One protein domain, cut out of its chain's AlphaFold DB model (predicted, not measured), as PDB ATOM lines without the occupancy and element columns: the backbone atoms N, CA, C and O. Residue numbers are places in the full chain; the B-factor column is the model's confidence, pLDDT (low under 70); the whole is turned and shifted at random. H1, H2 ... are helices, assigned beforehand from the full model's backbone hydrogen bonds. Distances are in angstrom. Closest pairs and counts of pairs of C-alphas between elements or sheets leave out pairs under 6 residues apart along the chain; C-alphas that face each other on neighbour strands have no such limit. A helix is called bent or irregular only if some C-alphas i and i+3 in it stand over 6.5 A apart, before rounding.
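Overview. This is residues 388 to 430 of the 432 residues of an uncharacterized protein of Duganella sp. FT3S (UniProt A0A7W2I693). The longest helix, H2, and H1 make a narrow V that opens out from one turn of chain, and H3 folds back from the far end of H2, running lengthwise back along it between the two arms and off to one side of the V, where it touches both. The three helix centres make a triangle, with H2 and H3 as a helical hairpin and H1 as the third corner. The printed part has 43 residues, with three named helices in the order H1, H2, H3 along the chain and no named strand; the class is all helix. It is compact, with a radius of gyration of the C-alphas of 9.6 A, and the C-alphas span 27 by 20 by 13 A.

Along the chain. Find C-alpha 405 at (56.940, 24.165, -19.713); from there H2, residues 405 to 418, runs 20.1 A to C-alpha 418. After Trp 419, look for H3, residues 420 to 428, which runs 14.3 A and ends with C-alpha 428 at (50.765, 30.726, -29.864). Then go back to C-alpha 388 at (42.976, 43.456, -27.099), where H1, residues 388 to 399, begins its 19.1 A. H1 and H3 are irregular: C-alphas 388 and 391 are 7.3 A apart in H1, and C-alphas 421 and 424 are 7.6 A apart in H3.

Arrangement. Start at H2, which touches H3 with residues 412 to 416 alone. The closest C-alphas there are those of Thr 416 and Ile 423, 5.8 A apart. The two helices form a hairpin, at a shallow tilt of 22 degrees, opposite ways. Look next at Asp 391 and Ala 425, the closest C-alphas of H1 and H3, 6.1 A apart. H1 touches H3 with residues 390 to 394 alone, and they run the same way at a steep tilt of 52 degrees. H1 and H2 are close but not clearly touching: their closest C-alphas, those of Ala 398 and Arg 408, are 6.7 A apart. These two run opposite ways at a shallow tilt of 31 degrees. Along the backbones, O i to N i+4 pairs within hydrogen-bond range are 7 of 8 in H1, 8 of 10 in H2 and 3 of 5 in H3.

Size, cuts and confidence. The two C-alphas farthest apart are those of Ala 388 and Phe 403, at 27.2 A, while those of Ala 388 and Gly 430, the first and last printed, are 19.0 A apart. The printed part has no cut. Both links are tight: five residues join H1 to H2, and one joins H2 to H3. The mean pLDDT of the printed part is 96.1, and no printed residue is under 70.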
ATOM      1  N   ALA A 388      41.874  42.524 -26.860       91.38
ATOM      2  CA  ALA A 388      42.976  43.456 -27.099       91.38
ATOM      3  C   ALA A 388      44.185  43.242 -26.165       91.38
ATOM      4  O   ALA A 388      45.303  43.596 -26.534       91.38
ATOM      5  N   MET A 389      43.972  42.678 -24.973       92.12
ATOM      6  CA  MET A 389      45.007  42.433 -23.959       92.12
ATOM      7  C   MET A 389      45.422  40.961 -23.884       92.12
ATOM      8  O   MET A 389      46.523  40.655 -23.432       92.12
ATOM      9  N   LEU A 390      44.568  40.053 -24.362       94.19
ATOM     10  CA  LEU A 390      44.714  38.607 -24.211       94.19
ATOM     11  C   LEU A 390      46.080  38.072 -24.662       94.19
ATOM     12  O   LEU A 390      46.659  37.226 -23.987       94.19
ATOM     13  N   ASP A 391      46.606  38.545 -25.793       95.50
ATOM     14  CA  ASP A 391      47.878  38.038 -26.322       95.50
ATOM     15  C   ASP A 391      49.072  38.430 -25.435       95.50
ATOM     16  O   ASP A 391      49.919  37.588 -25.139       95.50
ATOM     17  N   GLY A 392      49.099  39.675 -24.946       95.81
ATOM     18  CA  GLY A 392      50.131  40.155 -24.023       95.81
ATOM     19  C   GLY A 392      50.049  39.475 -22.656       95.81
ATOM     20  O   GLY A 392      51.069  39.020 -22.137       95.81
ATOM     21  N   GLU A 393      48.835  39.325 -22.122       95.81
ATOM     22  CA  GLU A 393      48.574  38.621 -20.860       95.81
ATOM     23  C   GLU A 393      49.059  37.167 -20.914       95.81
ATOM     24  O   GLU A 393      49.782  36.714 -20.026       95.81
ATOM     25  N   LEU A 394      48.722  36.435 -21.982       97.44
ATOM     26  CA  LEU A 394      49.154  35.047 -22.148       97.44
ATOM     27  C   LEU A 394      50.662  34.929 -22.388       97.44
ATOM     28  O   LEU A 394      51.266  33.987 -21.882       97.44
ATOM     29  N   SER A 395      51.285  35.871 -23.101       97.38
ATOM     30  CA  SER A 395      52.743  35.891 -23.270       97.38
ATOM     31  C   SER A 395      53.466  36.069 -21.933       97.38
ATOM     32  O   SER A 395      54.418  35.341 -21.648       97.38
ATOM     33  N   ALA A 396      53.031  37.027 -21.111       96.50
ATOM     34  CA  ALA A 396      53.628  37.286 -19.803       96.50
ATOM     35  C   ALA A 396      53.394  36.110 -18.842       96.50
ATOM     36  O   ALA A 396      54.335  35.629 -18.209       96.50
ATOM     37  N   LEU A 397      52.170  35.572 -18.808       96.25
ATOM     38  CA  LEU A 397      51.841  34.377 -18.029       96.25
ATOM     39  C   LEU A 397      52.667  33.162 -18.470       96.25
ATOM     40  O   LEU A 397      53.103  32.386 -17.625       96.25
ATOM     41  N   ALA A 398      52.913  32.989 -19.772       96.94
ATOM     42  CA  ALA A 398      53.729  31.890 -20.282       96.94
ATOM     43  C   ALA A 398      55.176  31.952 -19.779       96.94
ATOM     44  O   ALA A 398      55.735  30.892 -19.479       96.94
ATOM     45  N   GLY A 399      55.742  33.159 -19.658       96.00
ATOM     46  CA  GLY A 399      57.096  33.389 -19.146       96.00
ATOM     47  C   GLY A 399      57.274  32.938 -17.695       96.00
ATOM     48  O   GLY A 399      58.296  32.345 -17.357       96.00
ATOM     49  N   LEU A 400      56.233  33.074 -16.860       95.00
ATOM     50  CA  LEU A 400      56.245  32.598 -15.466       95.00
ATOM     51  C   LEU A 400      56.430  31.075 -15.339       95.00
ATOM     52  O   LEU A 400      56.716  30.580 -14.251       95.00
ATOM     53  N   PHE A 401      56.271  30.324 -16.432       96.31
ATOM     54  CA  PHE A 401      56.448  28.873 -16.484       96.31
ATOM     55  C   PHE A 401      57.667  28.429 -17.301       96.31
ATOM     56  O   PHE A 401      57.816  27.230 -17.544       96.31
ATOM     57  N   ASP A 402      58.558  29.327 -17.727       95.31
ATOM     58  CA  ASP A 402      59.702  28.948 -18.571       95.31
ATOM     59  C   ASP A 402      60.632  27.931 -17.896       95.31
ATOM     60  O   ASP A 402      61.231  27.085 -18.564       95.31
ATOM     61  N   PHE A 403      60.682  27.927 -16.561       95.56
ATOM     62  CA  PHE A 403      61.415  26.920 -15.794       95.56
ATOM     63  C   PHE A 403      60.774  25.516 -15.854       95.56
ATOM     64  O   PHE A 403      61.465  24.523 -15.617       95.56
ATOM     65  N   ARG A 404      59.473  25.396 -16.164       96.44
ATOM     66  CA  ARG A 404      58.712  24.127 -16.257       96.44
ATOM     67  C   ARG A 404      57.594  24.197 -17.323       96.44
ATOM     68  O   ARG A 404      56.411  24.310 -16.982       96.44
ATOM     69  N   PRO A 405      57.920  24.062 -18.623       95.44
ATOM     70  CA  PRO A 405      56.940  24.165 -19.713       95.44
ATOM     71  C   PRO A 405      55.804  23.127 -19.674       95.44
ATOM     72  O   PRO A 405      54.733  23.346 -20.236       95.44
ATOM     73  N   GLU A 406      56.002  21.972 -19.041       95.56
ATOM     74  CA  GLU A 406      54.950  20.970 -18.846       95.56
ATOM     75  C   GLU A 406      53.828  21.444 -17.919       95.56
ATOM     76  O   GLU A 406      52.662  21.151 -18.187       95.56
ATOM     77  N   ALA A 407      54.152  22.230 -16.890       96.81
ATOM     78  CA  ALA A 407      53.165  22.812 -15.989       96.81
ATOM     79  C   ALA A 407      52.329  23.881 -16.713       96.81
ATOM     80  O   ALA A 407      51.107  23.910 -16.569       96.81
ATOM     81  N   ARG A 408      52.959  24.662 -17.606       97.38
ATOM     82  CA  ARG A 408      52.247  25.581 -18.512       97.38
ATOM     83  C   ARG A 408      51.178  24.861 -19.332       97.38
ATOM     84  O   ARG A 408      50.055  25.344 -19.439       97.38
ATOM     85  N   ARG A 409      51.501  23.681 -19.876       97.06
ATOM     86  CA  ARG A 409      50.543  22.878 -20.654       97.06
ATOM     87  C   ARG A 409      49.384  22.343 -19.810       97.06
ATOM     88  O   ARG A 409      48.252  22.300 -20.286       97.06
ATOM     89  N   ALA A 410      49.640  21.971 -18.557       96.38
ATOM     90  CA  ALA A 410      48.583  21.550 -17.636       96.38
ATOM     91  C   ALA A 410      47.584  22.688 -17.356       96.38
ATOM     92  O   ALA A 410      46.372  22.468 -17.406       96.38
ATOM     93  N   LEU A 411      48.080  23.914 -17.153       97.25
ATOM     94  CA  LEU A 411      47.238  25.107 -17.050       97.25
ATOM     95  C   LEU A 411      46.475  25.370 -18.360       97.25
ATOM     96  O   LEU A 411      45.264  25.588 -18.345       97.25
ATOM     97  N   GLY A 412      47.156  25.272 -19.501       97.31
ATOM     98  CA  GLY A 412      46.566  25.459 -20.826       97.31
ATOM     99  C   GLY A 412      45.371  24.557 -21.123       97.31
ATOM    100  O   GLY A 412      44.387  25.007 -21.717       97.31
ATOM    101  N   ALA A 413      45.400  23.309 -20.651       96.38
ATOM    102  CA  ALA A 413      44.282  22.378 -20.783       96.38
ATOM    103  C   ALA A 413      43.012  22.868 -20.064       96.38
ATOM    104  O   ALA A 413      41.910  22.703 -20.589       96.38
ATOM    105  N   ARG A 414      43.153  23.504 -18.894       97.00
ATOM    106  CA  ARG A 414      42.033  24.097 -18.143       97.00
ATOM    107  C   ARG A 414      41.547  25.388 -18.789       97.00
ATOM    108  O   ARG A 414      40.349  25.549 -19.008       97.00
ATOM    109  N   LEU A 415      42.475  26.265 -19.175       97.38
ATOM    110  CA  LEU A 415      42.134  27.524 -19.843       97.38
ATOM    111  C   LEU A 415      41.435  27.293 -21.185       97.38
ATOM    112  O   LEU A 415      40.522  28.028 -21.523       97.38
ATOM    113  N   THR A 416      41.779  26.235 -21.920       97.06
ATOM    114  CA  THR A 416      41.082  25.860 -23.164       97.06
ATOM    115  C   THR A 416      39.606  25.526 -22.931       97.06
ATOM    116  O   THR A 416      38.766  25.815 -23.782       97.06
ATOM    117  N   GLN A 417      39.278  24.923 -21.785       96.00
ATOM    118  CA  GLN A 417      37.893  24.606 -21.422       96.00
ATOM    119  C   GLN A 417      37.129  25.857 -20.978       96.00
ATOM    120  O   GLN A 417      35.975  26.028 -21.362       96.00
ATOM    121  N   ALA A 418      37.769  26.729 -20.195       96.06
ATOM    122  CA  ALA A 418      37.150  27.951 -19.688       96.06
ATOM    123  C   ALA A 418      37.016  29.046 -20.759       96.06
ATOM    124  O   ALA A 418      36.012  29.755 -20.802       96.06
ATOM    125  N   TRP A 419      38.010  29.170 -21.639       97.00
ATOM    126  CA  TRP A 419      38.158  30.246 -22.621       97.00
ATOM    127  C   TRP A 419      38.284  29.672 -24.043       97.00
ATOM    128  O   TRP A 419      39.334  29.780 -24.684       97.00
ATOM    129  N   PRO A 420      37.216  29.064 -24.595       94.62
ATOM    130  CA  PRO A 420      37.266  28.416 -25.908       94.62
ATOM    131  C   PRO A 420      37.594  29.389 -27.054       94.62
ATOM    132  O   PRO A 420      38.096  28.976 -28.098       94.62
ATOM    133  N   GLN A 421      37.357  30.690 -26.863       94.19
ATOM    134  CA  GLN A 421      37.711  31.728 -27.836       94.19
ATOM    135  C   GLN A 421      39.217  32.051 -27.826       94.19
ATOM    136  O   GLN A 421      39.763  32.491 -28.838       94.19
ATOM    137  N   ALA A 422      39.918  31.750 -26.728       95.94
ATOM    138  CA  ALA A 422      41.345  32.010 -26.559       95.94
ATOM    139  C   ALA A 422      42.257  30.903 -27.121       95.94
ATOM    140  O   ALA A 422      43.474  31.070 -27.109       95.94
ATOM    141  N   ILE A 423      41.721  29.792 -27.649       96.81
ATOM    142  CA  ILE A 423      42.502  28.613 -28.097       96.81
ATOM    143  C   ILE A 423      43.651  28.988 -29.036       96.81
ATOM    144  O   ILE A 423      44.777  28.523 -28.867       96.81
ATOM    145  N   SER A 424      43.394  29.863 -30.013       96.38
ATOM    146  CA  SER A 424      44.439  30.290 -30.953       96.38
ATOM    147  C   SER A 424      45.563  31.067 -30.262       96.38
ATOM    148  O   SER A 424      46.716  30.945 -30.662       96.38
ATOM    149  N   ALA A 425      45.248  31.860 -29.233       96.88
ATOM    150  CA  ALA A 425      46.237  32.593 -28.446       96.88
ATOM    151  C   ALA A 425      47.000  31.666 -27.487       96.88
ATOM    152  O   ALA A 425      48.223  31.736 -27.407       96.88
ATOM    153  N   LEU A 426      46.304  30.726 -26.843       97.31
ATOM    154  CA  LEU A 426      46.905  29.689 -26.000       97.31
ATOM    155  C   LEU A 426      47.928  28.844 -26.782       97.31
ATOM    156  O   LEU A 426      49.032  28.609 -26.289       97.31
ATOM    157  N   ALA A 427      47.609  28.450 -28.021       97.38
ATOM    158  CA  ALA A 427      48.537  27.720 -28.889       97.38
ATOM    159  C   ALA A 427      49.790  28.542 -29.233       97.38
ATOM    160  O   ALA A 427      50.903  28.022 -29.180       97.38
ATOM    161  N   ARG A 428      49.630  29.838 -29.546       97.25
ATOM    162  CA  ARG A 428      50.765  30.726 -29.864       97.25
ATOM    163  C   ARG A 428      51.772  30.821 -28.719       97.25
ATOM    164  O   ARG A 428      52.969  30.838 -28.981       97.25
ATOM    165  N   HIS A 429      51.287  30.833 -27.480       97.56
ATOM    166  CA  HIS A 429      52.115  30.984 -26.277       97.56
ATOM    167  C   HIS A 429      52.485  29.646 -25.613       97.56
ATOM    168  O   HIS A 429      52.982  29.609 -24.488       97.56
ATOM    169  N   GLY A 430      52.278  28.524 -26.314       96.00
ATOM    170  CA  GLY A 430      52.745  27.205 -25.882       96.00
ATOM    171  C   GLY A 430      52.031  26.657 -24.644       96.00
ATOM    172  O   GLY A 430      52.654  25.950 -23.844       96.00
TER     173      GLY A 430